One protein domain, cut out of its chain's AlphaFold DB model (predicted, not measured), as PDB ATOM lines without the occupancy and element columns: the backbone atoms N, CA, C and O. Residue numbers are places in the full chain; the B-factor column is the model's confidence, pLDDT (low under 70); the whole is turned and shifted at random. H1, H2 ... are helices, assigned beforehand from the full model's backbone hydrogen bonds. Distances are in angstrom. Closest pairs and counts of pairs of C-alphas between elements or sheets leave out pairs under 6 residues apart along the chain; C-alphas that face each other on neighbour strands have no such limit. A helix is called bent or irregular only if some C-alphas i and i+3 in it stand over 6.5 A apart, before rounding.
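This is residues 763 to 878 of the 910 residues of an uncharacterized protein of Planctomycetes bacterium (UniProt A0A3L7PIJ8). A long helix, H1, bends into a corner, and its second arm H1b makes one end of the domain, with the short helix H2 folded back beside it. The other end is a loose group of helices in which H4 packs on both H5 and H6, with H3 just before H4 in the chain; the first arm, H1a, comes near H3 without packing on any helix. The printed part has 116 residues with six named helices, H1 to H6 in order, and no named strand; the class is all helix. It is loose, with a radius of gyration of the C-alphas of 17.9 A, and only just elongated, spanning 61 by 35 by 20 A.

H1, residues 763 to 791, was assigned as one helix by its hydrogen bonds but is bent: C-alphas 772 and 775 are 7.8 A apart. Its arm H1a, residues 763 to 772, is 14.3 A long and begins at C-alpha 763 at (111.575, 81.374, 23.952). Its arm H1b, residues 775 to 791, is 24.3 A long and ends at C-alpha 791 at (124.422, 46.656, 12.985). H2 is residues 796 to 802, 9.9 A; H3 is residues 808 to 817, 14.4 A; H4 is residues 819 to 827, 12.2 A; H5 is residues 834 to 843, 14.0 A. H6, residues 858 to 876, is 26.8 A long and ends at C-alpha 876 at (138.575, 95.168, 35.302).

H1a and H1b stand at a steep tilt of 59 degrees. H1b, with residues 777 to 784 alone, touches H2; the closest C-alphas, Val 781 and Val 802, are 6.4 A apart, and the two form a helical hairpin at a shallow tilt of 30 degrees. H1a and H3 are close but not clearly touching, the C-alphas of Arg 766 and Leu 810 being closest at 6.9 A. H3 only just touches H5, with 3 pairs of C-alphas within 8 A, Leu 815 and Lys 841 closest at 6.3 A. H3 also only just touches H6, with 3 pairs, the C-alphas of Glu 816 and Leu 863 closest at 6.1 A; H6 does so with residues 859 to 866 alone. H4 touches H5 at a steep tilt of 49 degrees, opposite ways, the C-alphas of Ala 822 and Ala 835 closest at 4.4 A. H4 touches H6, with residues 866 to 874 of H6 alone, at a steep tilt of 41 degrees, the C-alphas of Glu 820 and Ala 870 closest at 5.6 A. H3 and H4 meet only through their link, and H5 and H6 are apart. Every O i to N i+4 pair is within hydrogen-bond range in H1a, H1b, H3, H4 and H5; it is 2 of 3 in H2 and 14 of 15 in H6.

The two C-alphas farthest apart, those of His 790 and Pro 878, are 62.0 A apart. The printed part has no cut; the link from H5 to H6, residues 844 to 857, is long. The mean pLDDT of the printed part is 85.5, and residues 847 to 855 and 875 to 878 are under 70.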
ATOM      1  N   GLU A 763     112.413  82.568  23.790       93.94
ATOM      2  CA  GLU A 763     111.575  81.374  23.952       93.94
ATOM      3  C   GLU A 763     110.643  81.165  22.748       93.94
ATOM      4  O   GLU A 763     110.664  80.105  22.125       93.94
ATOM      5  N   ALA A 764     109.885  82.194  22.350       94.44
ATOM      6  CA  ALA A 764     108.979  82.110  21.202       94.44
ATOM      7  C   ALA A 764     109.716  81.809  19.882       94.44
ATOM      8  O   ALA A 764     109.228  81.047  19.046       94.44
ATOM      9  N   TRP A 765     110.914  82.373  19.702       95.12
ATOM     10  CA  TRP A 765     111.767  82.098  18.547       95.12
ATOM     11  C   TRP A 765     112.332  80.668  18.563       95.12
ATOM     12  O   TRP A 765     112.373  80.007  17.522       95.12
ATOM     13  N   ARG A 766     112.716  80.158  19.742       94.50
ATOM     14  CA  ARG A 766     113.166  78.772  19.921       94.50
ATOM     15  C   ARG A 766     112.050  77.775  19.633       94.50
ATOM     16  O   ARG A 766     112.310  76.803  18.928       94.50
ATOM     17  N   GLU A 767     110.836  78.001  20.138       94.56
ATOM     18  CA  GLU A 767     109.724  77.080  19.884       94.56
ATOM     19  C   GLU A 767     109.368  77.059  18.398       94.56
ATOM     20  O   GLU A 767     109.283  75.979  17.827       94.56
ATOM     21  N   ARG A 768     109.321  78.212  17.717       93.44
ATOM     22  CA  ARG A 768     109.143  78.249  16.256       93.44
ATOM     23  C   ARG A 768     110.179  77.390  15.514       93.44
ATOM     24  O   ARG A 768     109.804  76.602  14.649       93.44
ATOM     25  N   LEU A 769     111.464  77.485  15.873       93.19
ATOM     26  CA  LEU A 769     112.502  76.619  15.297       93.19
ATOM     27  C   LEU A 769     112.275  75.134  15.643       93.19
ATOM     28  O   LEU A 769     112.509  74.261  14.802       93.19
ATOM     29  N   ARG A 770     111.809  74.835  16.862       94.12
ATOM     30  CA  ARG A 770     111.449  73.480  17.308       94.12
ATOM     31  C   ARG A 770     110.332  72.891  16.451       94.12
ATOM     32  O   ARG A 770     110.418  71.723  16.082       94.12
ATOM     33  N   GLU A 771     109.313  73.683  16.127       94.56
ATOM     34  CA  GLU A 771     108.200  73.279  15.267       94.56
ATOM     35  C   GLU A 771     108.654  73.062  13.821       94.56
ATOM     36  O   GLU A 771     108.433  71.982  13.274       94.56
ATOM     37  N   GLU A 772     109.352  74.041  13.230       92.94
ATOM     38  CA  GLU A 772     109.822  73.995  11.836       92.94
ATOM     39  C   GLU A 772     110.816  72.840  11.576       92.94
ATOM     40  O   GLU A 772     110.866  72.304  10.469       92.94
ATOM     41  N   THR A 773     111.594  72.416  12.581       94.81
ATOM     42  CA  THR A 773     112.612  71.354  12.430       94.81
ATOM     43  C   THR A 773     112.215  69.982  12.980       94.81
ATOM     44  O   THR A 773     112.958  69.016  12.771       94.81
ATOM     45  N   ARG A 774     111.046  69.859  13.629       94.38
ATOM     46  CA  ARG A 774     110.567  68.651  14.333       94.38
ATOM     47  C   ARG A 774     110.693  67.375  13.499       94.38
ATOM     48  O   ARG A 774     111.364  66.428  13.910       94.38
ATOM     49  N   ASP A 775     110.095  67.374  12.310       95.81
ATOM     50  CA  ASP A 775     110.025  66.193  11.441       95.81
ATOM     51  C   ASP A 775     111.393  65.853  10.829       95.81
ATOM     52  O   ASP A 775     111.739  64.682  10.665       95.81
ATOM     53  N   THR A 776     112.210  66.875  10.558       94.69
ATOM     54  CA  THR A 776     113.584  66.706  10.060       94.69
ATOM     55  C   THR A 776     114.459  66.018  11.109       94.69
ATOM     56  O   THR A 776     115.148  65.048  10.793       94.69
ATOM     57  N   ALA A 777     114.402  66.471  12.366       93.81
ATOM     58  CA  ALA A 777     115.130  65.853  13.473       93.81
ATOM     59  C   ALA A 777     114.655  64.408  13.721       93.81
ATOM     60  O   ALA A 777     115.475  63.491  13.791       93.81
ATOM     61  N   ALA A 778     113.336  64.179  13.754       95.56
ATOM     62  CA  ALA A 778     112.758  62.842  13.895       95.56
ATOM     63  C   ALA A 778     113.199  61.884  12.768       95.56
ATOM     64  O   ALA A 778     113.470  60.711  13.029       95.56
ATOM     65  N   GLY A 779     113.343  62.381  11.535       96.25
ATOM     66  CA  GLY A 779     113.860  61.612  10.401       96.25
ATOM     67  C   GLY A 779     115.304  61.127  10.585       96.25
ATOM     68  O   GLY A 779     115.611  59.983  10.240       96.25
ATOM     69  N   PHE A 780     116.190  61.946  11.164       95.50
ATOM     70  CA  PHE A 780     117.559  61.514  11.480       95.50
ATOM     71  C   PHE A 780     117.608  60.518  12.636       95.50
ATOM     72  O   PHE A 780     118.333  59.529  12.537       95.50
ATOM     73  N   VAL A 781     116.803  60.724  13.683       95.62
ATOM     74  CA  VAL A 781     116.688  59.765  14.793       95.62
ATOM     75  C   VAL A 781     116.190  58.411  14.288       95.62
ATOM     76  O   VAL A 781     116.823  57.400  14.565       95.62
ATOM     77  N   GLY A 782     115.151  58.384  13.448       96.75
ATOM     78  CA  GLY A 782     114.644  57.142  12.857       96.75
ATOM     79  C   GLY A 782     115.651  56.431  11.940       96.75
ATOM     80  O   GLY A 782     115.707  55.202  11.938       96.75
ATOM     81  N   ARG A 783     116.482  57.172  11.189       95.38
ATOM     82  CA  ARG A 783     117.601  56.591  10.415       95.38
ATOM     83  C   ARG A 783     118.691  56.021  11.322       95.38
ATOM     84  O   ARG A 783     119.218  54.953  11.025       95.38
ATOM     85  N   LEU A 784     119.014  56.708  12.416       96.00
ATOM     86  CA  LEU A 784     119.973  56.220  13.401       96.00
ATOM     87  C   LEU A 784     119.456  54.949  14.092       96.00
ATOM     88  O   LEU A 784     120.187  53.969  14.139       96.00
ATOM     89  N   ASP A 785     118.198  54.920  14.541       96.50
ATOM     90  CA  ASP A 785     117.569  53.737  15.148       96.50
ATOM     91  C   ASP A 785     117.596  52.520  14.202       96.50
ATOM     92  O   ASP A 785     117.828  51.389  14.636       96.50
ATOM     93  N   GLN A 786     117.412  52.740  12.894       96.19
ATOM     94  CA  GLN A 786     117.541  51.691  11.876       96.19
ATOM     95  C   GLN A 786     118.980  51.173  11.738       96.19
ATOM     96  O   GLN A 786     119.167  49.962  11.622       96.19
ATOM     97  N   LEU A 787     119.993  52.048  11.774       95.00
ATOM     98  CA  LEU A 787     121.404  51.637  11.754       95.00
ATOM     99  C   LEU A 787     121.806  50.905  13.042       95.00
ATOM    100  O   LEU A 787     122.429  49.844  12.954       95.00
ATOM    101  N   GLU A 788     121.404  51.422  14.208       94.88
ATOM    102  CA  GLU A 788     121.649  50.801  15.518       94.88
ATOM    103  C   GLU A 788     121.030  49.396  15.575       94.88
ATOM    104  O   GLU A 788     121.694  48.439  15.977       94.88
ATOM    105  N   GLY A 789     119.798  49.237  15.075       95.06
ATOM    106  CA  GLY A 789     119.138  47.937  14.952       95.06
ATOM    107  C   GLY A 789     119.778  47.003  13.916       95.06
ATOM    108  O   GLY A 789     119.902  45.806  14.172       95.06
ATOM    109  N   HIS A 790     120.208  47.520  12.760       94.88
ATOM    110  CA  HIS A 790     120.800  46.708  11.688       94.88
ATOM    111  C   HIS A 790     122.187  46.165  12.057       94.88
ATOM    112  O   HIS A 790     122.468  44.988  11.830       94.88
ATOM    113  N   TRP A 791     123.040  47.006  12.645       92.88
ATOM    114  CA  TRP A 791     124.422  46.656  12.985       92.88
ATOM    115  C   TRP A 791     124.602  46.155  14.426       92.88
ATOM    116  O   TRP A 791     125.661  45.615  14.749       92.88
ATOM    117  N   SER A 792     123.581  46.305  15.283       92.25
ATOM    118  CA  SER A 792     123.621  45.965  16.717       92.25
ATOM    119  C   SER A 792     124.760  46.663  17.480       92.25
ATOM    120  O   SER A 792     125.382  46.084  18.367       92.25
ATOM    121  N   VAL A 793     125.039  47.919  17.120       91.56
ATOM    122  CA  VAL A 793     126.038  48.795  17.756       91.56
ATOM    123  C   VAL A 793     125.370  50.137  18.034       91.56
ATOM    124  O   VAL A 793     124.598  50.609  17.210       91.56
ATOM    125  N   ARG A 794     125.678  50.775  19.165       90.44
ATOM    126  CA  ARG A 794     125.237  52.141  19.470       90.44
ATOM    127  C   ARG A 794     126.441  52.980  19.870       90.44
ATOM    128  O   ARG A 794     127.047  52.709  20.897       90.44
ATOM    129  N   LEU A 795     126.757  53.991  19.067       89.88
ATOM    130  CA  LEU A 795     127.867  54.917  19.298       89.88
ATOM    131  C   LEU A 795     127.345  56.144  20.045       89.88
ATOM    132  O   LEU A 795     126.516  56.878  19.503       89.88
ATOM    133  N   ALA A 796     127.792  56.355  21.284       86.31
ATOM    134  CA  ALA A 796     127.327  57.453  22.133       86.31
ATOM    135  C   ALA A 796     127.638  58.820  21.505       86.31
ATOM    136  O   ALA A 796     126.751  59.662  21.386       86.31
ATOM    137  N   SER A 797     128.852  58.983  20.976       85.69
ATOM    138  CA  SER A 797     129.320  60.203  20.307       85.69
ATOM    139  C   SER A 797     128.404  60.672  19.166       85.69
ATOM    140  O   SER A 797     128.159  61.870  19.012       85.69
ATOM    141  N   ILE A 798     127.846  59.733  18.396       89.94
ATOM    142  CA  ILE A 798     126.946  60.017  17.270       89.94
ATOM    143  C   ILE A 798     125.489  60.093  17.739       89.94
ATOM    144  O   ILE A 798     124.755  60.991  17.319       89.94
ATOM    145  N   ALA A 799     125.068  59.198  18.636       89.06
ATOM    146  CA  ALA A 799     123.711  59.181  19.170       89.06
ATOM    147  C   ALA A 799     123.379  60.461  19.944       89.06
ATOM    148  O   ALA A 799     122.336  61.061  19.697       89.06
ATOM    149  N   ASP A 800     124.277  60.932  20.805       85.06
ATOM    150  CA  ASP A 800     124.082  62.160  21.577       85.06
ATOM    151  C   ASP A 800     124.072  63.405  20.682       85.06
ATOM    152  O   ASP A 800     123.424  64.398  21.014       85.06
ATOM    153  N   ARG A 801     124.746  63.363  19.525       86.19
ATOM    154  CA  ARG A 801     124.736  64.455  18.542       86.19
ATOM    155  C   ARG A 801     123.444  64.495  17.728       86.19
ATOM    156  O   ARG A 801     122.903  65.577  17.534       86.19
ATOM    157  N   VAL A 802     122.967  63.340  17.260       90.94
ATOM    158  CA  VAL A 802     121.821  63.215  16.336       90.94
ATOM    159  C   VAL A 802     120.468  63.167  17.057       90.94
ATOM    160  O   VAL A 802     119.461  63.594  16.498       90.94
ATOM    161  N   ARG A 803     120.410  62.661  18.297       90.00
ATOM    162  CA  ARG A 803     119.164  62.586  19.089       90.00
ATOM    163  C   ARG A 803     118.806  63.897  19.793       90.00
ATOM    164  O   ARG A 803     117.678  64.036  20.264       90.00
ATOM    165  N   ARG A 804     119.729  64.862  19.867       85.75
ATOM    166  CA  ARG A 804     119.438  66.218  20.356       85.75
ATOM    167  C   ARG A 804     118.645  66.999  19.297       85.75
ATOM    168  O   ARG A 804     118.982  66.925  18.120       85.75
ATOM    169  N   PRO A 805     117.624  67.783  19.682       88.81
ATOM    170  CA  PRO A 805     116.953  68.678  18.746       88.81
ATOM    171  C   PRO A 805     117.909  69.790  18.297       88.81
ATOM    172  O   PRO A 805     118.789  70.205  19.054       88.81
ATOM    173  N   PHE A 806     117.676  70.368  17.115       90.94
ATOM    174  CA  PHE A 806     118.443  71.530  16.641       90.94
ATOM    175  C   PHE A 806     118.360  72.740  17.601       90.94
ATOM    176  O   PHE A 806     119.255  73.584  17.603       90.94
ATOM    177  N   THR A 807     117.344  72.795  18.477       91.12
ATOM    178  CA  THR A 807     117.207  73.804  19.542       91.12
ATOM    179  C   THR A 807     118.179  73.645  20.714       91.12
ATOM    180  O   THR A 807     118.311  74.579  21.498       91.12
ATOM    181  N   ALA A 808     118.898  72.525  20.849       86.50
ATOM    182  CA  ALA A 808     119.801  72.303  21.986       86.50
ATOM    183  C   ALA A 808     120.930  73.355  22.081       86.50
ATOM    184  O   ALA A 808     121.375  73.697  23.172       86.50
ATOM    185  N   MET A 809     121.358  73.918  20.943       85.19
ATOM    186  CA  MET A 809     122.327  75.025  20.900       85.19
ATOM    187  C   MET A 809     121.744  76.344  21.434       85.19
ATOM    188  O   MET A 809     122.469  77.139  22.020       85.19
ATOM    189  N   LEU A 810     120.437  76.565  21.265       91.06
ATOM    190  CA  LEU A 810     119.733  77.744  21.777       91.06
ATOM    191  C   LEU A 810     119.577  77.633  23.302       91.06
ATOM    192  O   LEU A 810     119.815  78.588  24.032       91.06
ATOM    193  N   GLU A 811     119.270  76.434  23.802       88.62
ATOM    194  CA  GLU A 811     119.216  76.160  25.242       88.62
ATOM    195  C   GLU A 811     120.580  76.379  25.929       88.62
ATOM    196  O   GLU A 811     120.608  76.809  27.085       88.62
ATOM    197  N   GLN A 812     121.694  76.124  25.227       87.94
ATOM    198  CA  GLN A 812     123.051  76.457  25.681       87.94
ATOM    199  C   GLN A 812     123.316  77.970  25.642       87.94
ATOM    200  O   GLN A 812     123.829  78.515  26.617       87.94
ATOM    201  N   ASP A 813     122.973  78.659  24.550       88.94
ATOM    202  CA  ASP A 813     123.183  80.109  24.434       88.94
ATOM    203  C   ASP A 813     122.354  80.890  25.496       88.94
ATOM    204  O   ASP A 813     122.788  81.940  25.968       88.94
ATOM    205  N   GLU A 814     121.218  80.341  25.958       90.81
ATOM    206  CA  GLU A 814     120.484  80.787  27.162       90.81
ATOM    207  C   GLU A 814     121.257  80.588  28.476       90.81
ATOM    208  O   GLU A 814     121.228  81.469  29.332       90.81
ATOM    209  N   LEU A 815     121.927  79.445  28.662       91.44
ATOM    210  CA  LEU A 815     122.741  79.186  29.857       91.44
ATOM    211  C   LEU A 815     123.959  80.122  29.904       91.44
ATOM    212  O   LEU A 815     124.254  80.690  30.953       91.44
ATOM    213  N   GLU A 816     124.623  80.334  28.765       91.19
ATOM    214  CA  GLU A 816     125.732  81.291  28.642       91.19
ATOM    215  C   GLU A 816     125.285  82.736  28.928       91.19
ATOM    216  O   GLU A 816     126.033  83.495  29.539       91.19
ATOM    217  N   ALA A 817     124.060  83.123  28.552       91.44
ATOM    218  CA  ALA A 817     123.523  84.460  28.822       91.44
ATOM    219  C   ALA A 817     123.251  84.744  30.316       91.44
ATOM    220  O   ALA A 817     123.176  85.906  30.711       91.44
ATOM    221  N   LEU A 818     123.125  83.710  31.155       92.19
ATOM    222  CA  LEU A 818     122.946  83.853  32.607       92.19
ATOM    223  C   LEU A 818     124.270  84.066  33.365       92.19
ATOM    224  O   LEU A 818     124.238  84.431  34.540       92.19
ATOM    225  N   VAL A 819     125.423  83.885  32.708       92.31
ATOM    226  CA  VAL A 819     126.748  83.993  33.339       92.31
ATOM    227  C   VAL A 819     127.067  85.424  33.779       92.31
ATOM    228  O   VAL A 819     127.407  85.633  34.939       92.31
ATOM    229  N   GLU A 820     126.932  86.415  32.892       88.88
ATOM    230  CA  GLU A 820     127.229  87.820  33.226       88.88
ATOM    231  C   GLU A 820     126.366  88.335  34.404       88.88
ATOM    232  O   GLU A 820     126.940  88.868  35.357       88.88
ATOM    233  N   PRO A 821     125.029  88.113  34.441       89.50
ATOM    234  CA  PRO A 821     124.207  88.425  35.613       89.50
ATOM    235  C   PRO A 821     124.602  87.670  36.890       89.50
ATOM    236  O   PRO A 821     124.575  88.259  37.966       89.50
ATOM    237  N   ALA A 822     124.978  86.389  36.801       91.31
ATOM    238  CA  ALA A 822     125.386  85.606  37.970       91.31
ATOM    239  C   ALA A 822     126.743  86.064  38.539       91.31
ATOM    240  O   ALA A 822     126.926  86.074  39.756       91.31
ATOM    241  N   VAL A 823     127.681  86.491  37.685       87.62
ATOM    242  CA  VAL A 823     128.954  87.088  38.119       87.62
ATOM    243  C   VAL A 823     128.733  88.487  38.708       87.62
ATOM    244  O   VAL A 823     129.328  88.799  39.738       87.62
ATOM    245  N   ALA A 824     127.826  89.296  38.151       83.50
ATOM    246  CA  ALA A 824     127.412  90.558  38.773       83.50
ATOM    247  C   ALA A 824     126.787  90.327  40.167       83.50
ATOM    248  O   ALA A 824     127.205  90.947  41.146       83.50
ATOM    249  N   GLU A 825     125.890  89.341  40.313       86.94
ATOM    250  CA  GLU A 825     125.351  88.965  41.626       86.94
ATOM    251  C   GLU A 825     126.440  88.426  42.572       86.94
ATOM    252  O   GLU A 825     126.338  88.632  43.781       86.94
ATOM    253  N   LEU A 826     127.504  87.784  42.070       83.56
ATOM    254  CA  LEU A 826     128.647  87.306  42.865       83.56
ATOM    255  C   LEU A 826     129.583  88.438  43.321       83.56
ATOM    256  O   LEU A 826     130.085  88.394  44.449       83.56
ATOM    257  N   VAL A 827     129.772  89.476  42.509       77.19
ATOM    258  CA  VAL A 827     130.638  90.621  42.830       77.19
ATOM    259  C   VAL A 827     129.851  91.682  43.597       77.19
ATOM    260  O   VAL A 827     130.034  91.797  44.812       77.19
ATOM    261  N   ASP A 828     128.892  92.337  42.946       76.00
ATOM    262  CA  ASP A 828     128.164  93.506  43.458       76.00
ATOM    263  C   ASP A 828     126.994  93.135  44.388       76.00
ATOM    264  O   ASP A 828     126.637  93.893  45.289       76.00
ATOM    265  N   GLY A 829     126.414  91.942  44.211       79.25
ATOM    266  CA  GLY A 829     125.258  91.471  44.991       79.25
ATOM    267  C   GLY A 829     123.905  91.674  44.314       79.25
ATOM    268  O   GLY A 829     122.896  91.262  44.876       79.25
ATOM    269  N   GLU A 830     123.897  92.251  43.115       80.56
ATOM    270  CA  GLU A 830     122.715  92.458  42.280       80.56
ATOM    271  C   GLU A 830     123.009  92.026  40.828       80.56
ATOM    272  O   GLU A 830     124.155  92.143  40.391       80.56
ATOM    273  N   PRO A 831     122.007  91.573  40.053       82.81
ATOM    274  CA  PRO A 831     120.610  91.388  40.445       82.81
ATOM    275  C   PRO A 831     120.403  90.096  41.255       82.81
ATOM    276  O   PRO A 831     120.825  89.020  40.836       82.81
ATOM    277  N   GLN A 832     119.716  90.193  42.397       87.19
ATOM    278  CA  GLN A 832     119.431  89.036  43.258       87.19
ATOM    279  C   GLN A 832     118.688  87.902  42.517       87.19
ATOM    280  O   GLN A 832     117.661  88.127  41.871       87.19
ATOM    281  N   GLY A 833     119.165  86.662  42.670       88.88
ATOM    282  CA  GLY A 833     118.567  85.446  42.105       88.88
ATOM    283  C   GLY A 833     119.059  85.040  40.709       88.88
ATOM    284  O   GLY A 833     118.643  83.990  40.214       88.88
ATOM    285  N   ALA A 834     119.964  85.798  40.086       89.69
ATOM    286  CA  ALA A 834     120.603  85.425  38.824       89.69
ATOM    287  C   ALA A 834     121.456  84.149  38.943       89.69
ATOM    288  O   ALA A 834     121.366  83.266  38.092       89.69
ATOM    289  N   ALA A 835     122.216  84.002  40.028       88.19
ATOM    290  CA  ALA A 835     122.994  82.810  40.346       88.19
ATOM    291  C   ALA A 835     122.094  81.583  40.574       88.19
ATOM    292  O   ALA A 835     122.410  80.492  40.105       88.19
ATOM    293  N   ALA A 836     120.933  81.762  41.217       91.94
ATOM    294  CA  ALA A 836     119.951  80.690  41.391       91.94
ATOM    295  C   ALA A 836     119.295  80.283  40.057       91.94
ATOM    296  O   ALA A 836     119.073  79.097  39.813       91.94
ATOM    297  N   ALA A 837     119.023  81.244  39.166       91.31
ATOM    298  CA  ALA A 837     118.543  80.964  37.812       91.31
ATOM    299  C   ALA A 837     119.606  80.241  36.963       91.31
ATOM    300  O   ALA A 837     119.278  79.290  36.251       91.31
ATOM    301  N   PHE A 838     120.874  80.647  37.080       92.38
ATOM    302  CA  PHE A 838     122.013  79.980  36.453       92.38
ATOM    303  C   PHE A 838     122.161  78.533  36.939       92.38
ATOM    304  O   PHE A 838     122.211  77.624  36.114       92.38
ATOM    305  N   GLU A 839     122.152  78.294  38.254       90.56
ATOM    306  CA  GLU A 839     122.241  76.947  38.836       90.56
ATOM    307  C   GLU A 839     121.054  76.066  38.409       90.56
ATOM    308  O   GLU A 839     121.249  74.924  37.988       90.56
ATOM    309  N   ALA A 840     119.830  76.606  38.422       91.50
ATOM    310  CA  ALA A 840     118.639  75.890  37.970       91.50
ATOM    311  C   ALA A 840     118.706  75.510  36.478       91.50
ATOM    312  O   ALA A 840     118.353  74.385  36.120       91.50
ATOM    313  N   LYS A 841     119.190  76.412  35.608       90.12
ATOM    314  CA  LYS A 841     119.384  76.134  34.174       90.12
ATOM    315  C   LYS A 841     120.540  75.156  33.946       90.12
ATOM    316  O   LYS A 841     120.375  74.214  33.182       90.12
ATOM    317  N   ALA A 842     121.674  75.309  34.629       89.00
ATOM    318  CA  ALA A 842     122.796  74.368  34.556       89.00
ATOM    319  C   ALA A 842     122.372  72.953  34.992       89.00
ATOM    320  O   ALA A 842     122.760  71.961  34.372       89.00
ATOM    321  N   GLY A 843     121.488  72.862  35.992       87.56
ATOM    322  CA  GLY A 843     120.863  71.621  36.439       87.56
ATOM    323  C   GLY A 843     120.149  70.838  35.330       87.56
ATOM    324  O   GLY A 843     120.170  69.609  35.363       87.56
ATOM    325  N   THR A 844     119.586  71.499  34.306       86.88
ATOM    326  CA  THR A 844     118.916  70.803  33.187       86.88
ATOM    327  C   THR A 844     119.885  70.150  32.199       86.88
ATOM    328  O   THR A 844     119.453  69.345  31.380       86.88
ATOM    329  N   PHE A 845     121.182  70.470  32.265       82.31
ATOM    330  CA  PHE A 845     122.233  69.840  31.456       82.31
ATOM    331  C   PHE A 845     122.885  68.636  32.159       82.31
ATOM    332  O   PHE A 845     123.634  67.881  31.535       82.31
ATOM    333  N   LEU A 846     122.590  68.406  33.444       78.75
ATOM    334  CA  LEU A 846     123.100  67.248  34.177       78.75
ATOM    335  C   LEU A 846     122.520  65.945  33.605       78.75
ATOM    336  O   LEU A 846     121.315  65.804  33.420       78.75
ATOM    337  N   GLY A 847     123.396  64.978  33.325       68.75
ATOM    338  CA  GLY A 847     123.026  63.717  32.671       68.75
ATOM    339  C   GLY A 847     122.850  63.810  31.150       68.75
ATOM    340  O   GLY A 847     122.666  62.780  30.505       68.75
ATOM    341  N   VAL A 848     122.961  65.003  30.553       67.38
ATOM    342  CA  VAL A 848     122.899  65.195  29.096       67.38
ATOM    343  C   VAL A 848     124.296  64.974  28.495       67.38
ATOM    344  O   VAL A 848     125.011  65.919  28.152       67.38
ATOM    345  N   ALA A 849     124.694  63.703  28.397       57.50
ATOM    346  CA  ALA A 849     125.973  63.284  27.822       57.50
ATOM    347  C   ALA A 849     126.160  63.785  26.376       57.50
ATOM    348  O   ALA A 849     125.194  63.947  25.623       57.50
ATOM    349  N   SER A 850     127.405  64.096  26.013       59.88
ATOM    350  CA  SER A 850     127.830  64.392  24.639       59.88
ATOM    351  C   SER A 850     129.295  64.042  24.456       59.88
ATOM    352  O   SER A 850     130.108  64.369  25.320       59.88
ATOM    353  N   GLY A 851     129.627  63.480  23.296       62.53
ATOM    354  CA  GLY A 851     130.990  63.112  22.923       62.53
ATOM    355  C   GLY A 851     131.306  61.646  23.216       62.53
ATOM    356  O   GLY A 851     130.423  60.838  23.485       62.53
ATOM    357  N   SER A 852     132.587  61.297  23.143       59.44
ATOM    358  CA  SER A 852     133.094  59.928  23.339       59.44
ATOM    359  C   SER A 852     133.156  59.482  24.811       59.44
ATOM    360  O   SER A 852     133.600  58.375  25.096       59.44
ATOM    361  N   GLY A 853     132.785  60.351  25.760       61.28
ATOM    362  CA  GLY A 853     132.985  60.141  27.200       61.28
ATOM    363  C   GLY A 853     134.437  60.298  27.678       61.28
ATOM    364  O   GLY A 853     134.685  60.209  28.876       61.28
ATOM    365  N   VAL A 854     135.382  60.543  26.761       58.88
ATOM    366  CA  VAL A 854     136.820  60.732  27.041       58.88
ATOM    367  C   VAL A 854     137.227  62.211  27.003       58.88
ATOM    368  O   VAL A 854     138.193  62.601  27.648       58.88
ATOM    369  N   GLU A 855     136.498  63.038  26.254       64.38
ATOM    370  CA  GLU A 855     136.740  64.480  26.121       64.38
ATOM    371  C   GLU A 855     135.744  65.291  26.949       64.38
ATOM    372  O   GLU A 855     134.603  64.867  27.160       64.38
ATOM    373  N   VAL A 856     136.172  66.474  27.397       72.12
ATOM    374  CA  VAL A 856     135.271  67.455  28.005       72.12
ATOM    375  C   VAL A 856     134.304  67.946  26.919       72.12
ATOM    376  O   VAL A 856     134.749  68.323  25.839       72.12
ATOM    377  N   PRO A 857     132.983  67.946  27.158       75.44
ATOM    378  CA  PRO A 857     132.023  68.507  26.217       75.44
ATOM    379  C   PRO A 857     132.312  69.968  25.835       75.44
ATOM    380  O   PRO A 857     132.396  70.816  26.723       75.44
ATOM    381  N   ASP A 858     132.297  70.293  24.535       75.62
ATOM    382  CA  ASP A 858     132.497  71.654  23.994       75.62
ATOM    383  C   ASP A 858     131.651  72.729  24.705       75.62
ATOM    384  O   ASP A 858     132.034  73.895  24.809       75.62
ATOM    385  N   TRP A 859     130.451  72.357  25.169       79.44
ATOM    386  CA  TRP A 859     129.542  73.271  25.857       79.44
ATOM    387  C   TRP A 859     130.019  73.645  27.265       79.44
ATOM    388  O   TRP A 859     129.767  74.766  27.699       79.44
ATOM    389  N   LEU A 860     130.739  72.752  27.954       82.88
ATOM    390  CA  LEU A 860     131.374  73.039  29.241       82.88
ATOM    391  C   LEU A 860     132.618  73.911  29.057       82.88
ATOM    392  O   LEU A 860     132.792  74.859  29.815       82.88
ATOM    393  N   GLU A 861     133.430  73.660  28.026       84.06
ATOM    394  CA  GLU A 861     134.585  74.514  27.703       84.06
ATOM    395  C   GLU A 861     134.150  75.937  27.324       84.06
ATOM    396  O   GLU A 861     134.695  76.921  27.834       84.06
ATOM    397  N   ARG A 862     133.106  76.063  26.488       85.06
ATOM    398  CA  ARG A 862     132.474  77.354  26.165       85.06
ATOM    399  C   ARG A 862     131.919  78.055  27.403       85.06
ATOM    400  O   ARG A 862     132.055  79.275  27.503       85.06
ATOM    401  N   LEU A 863     131.302  77.308  28.320       88.38
ATOM    402  CA  LEU A 863     130.726  77.857  29.546       88.38
ATOM    403  C   LEU A 863     131.809  78.334  30.523       88.38
ATOM    404  O   LEU A 863     131.703  79.454  31.015       88.38
ATOM    405  N   GLY A 864     132.870  77.550  30.741       87.25
ATOM    406  CA  GLY A 864     134.043  77.971  31.520       87.25
ATOM    407  C   GLY A 864     134.654  79.246  30.941       87.25
ATOM    408  O   GLY A 864     134.685  80.276  31.606       87.25
ATOM    409  N   SER A 865     134.923  79.243  29.632       86.81
ATOM    410  CA  SER A 865     135.405  80.419  28.892       86.81
ATOM    411  C   SER A 865     134.460  81.631  28.949       86.81
ATOM    412  O   SER A 865     134.866  82.747  28.622       86.81
ATOM    413  N   ALA A 866     133.173  81.453  29.264       88.00
ATOM    414  CA  ALA A 866     132.236  82.553  29.497       88.00
ATOM    415  C   ALA A 866     132.316  83.070  30.940       88.00
ATOM    416  O   ALA A 866     132.299  84.285  31.131       88.00
ATOM    417  N   VAL A 867     132.452  82.175  31.924       88.44
ATOM    418  CA  VAL A 867     132.649  82.520  33.342       88.44
ATOM    419  C   VAL A 867     133.957  83.281  33.531       88.44
ATOM    420  O   VAL A 867     133.926  84.377  34.085       88.44
ATOM    421  N   ASP A 868     135.066  82.775  32.989       82.19
ATOM    422  CA  ASP A 868     136.389  83.396  33.118       82.19
ATOM    423  C   ASP A 868     136.378  84.830  32.565       82.19
ATOM    424  O   ASP A 868     136.730  85.779  33.262       82.19
ATOM    425  N   ARG A 869     135.841  85.025  31.350       80.62
ATOM    426  CA  ARG A 869     135.698  86.361  30.740       80.62
ATOM    427  C   ARG A 869     134.781  87.291  31.534       80.62
ATOM    428  O   ARG A 869     135.048  88.489  31.588       80.62
ATOM    429  N   ALA A 870     133.694  86.782  32.113       83.56
ATOM    430  CA  ALA A 870     132.801  87.596  32.935       83.56
ATOM    431  C   ALA A 870     133.478  88.014  34.253       83.56
ATOM    432  O   ALA A 870     133.314  89.157  34.681       83.56
ATOM    433  N   MET A 871     134.283  87.134  34.858       79.44
ATOM    434  CA  MET A 871     135.094  87.446  36.041       79.44
ATOM    435  C   MET A 871     136.193  88.469  35.725       79.44
ATOM    436  O   MET A 871     136.255  89.501  36.392       79.44
ATOM    437  N   GLU A 872     136.976  88.268  34.657       71.88
ATOM    438  CA  GLU A 872     137.984  89.234  34.183       71.88
ATOM    439  C   GLU A 872     137.383  90.636  33.963       71.88
ATOM    440  O   GLU A 872     137.968  91.646  34.359       71.88
ATOM    441  N   GLN A 873     136.195  90.718  33.351       70.31
ATOM    442  CA  GLN A 873     135.489  91.986  33.124       70.31
ATOM    443  C   GLN A 873     134.973  92.632  34.415       70.31
ATOM    444  O   GLN A 873     134.966  93.866  34.530       70.31
ATOM    445  N   ALA A 874     134.524  91.826  35.379       71.56
ATOM    446  CA  ALA A 874     134.096  92.323  36.679       71.56
ATOM    447  C   ALA A 874     135.287  92.899  37.459       71.56
ATOM    448  O   ALA A 874     135.204  94.031  37.935       71.56
ATOM    449  N   ASP A 875     136.430  92.206  37.482       65.81
ATOM    450  CA  ASP A 875     137.649  92.707  38.122       65.81
ATOM    451  C   ASP A 875     138.238  93.932  37.413       65.81
ATOM    452  O   ASP A 875     138.702  94.863  38.080       65.81
ATOM    453  N   ALA A 876     138.171  93.995  36.079       60.47
ATOM    454  CA  ALA A 876     138.575  95.168  35.302       60.47
ATOM    455  C   ALA A 876     137.721  96.423  35.586       60.47
ATOM    456  O   ALA A 876     138.155  97.542  35.300       60.47
ATOM    457  N   THR A 877     136.517  96.268  36.149       59.22
ATOM    458  CA  THR A 877     135.624  97.391  36.465       59.22
ATOM    459  C   THR A 877     136.036  98.058  37.795       59.22
ATOM    460  O   THR A 877     136.160  97.372  38.810       59.22
ATOM    461  N   PRO A 878     136.230  99.395  37.860       55.31
ATOM    462  CA  PRO A 878     136.507 100.090  39.121       55.31
ATOM    463  C   PRO A 878     135.348  99.947  40.124       55.31
ATOM    464  O   PRO A 878     134.319 100.609  39.987       55.31
TER     465      PRO A 878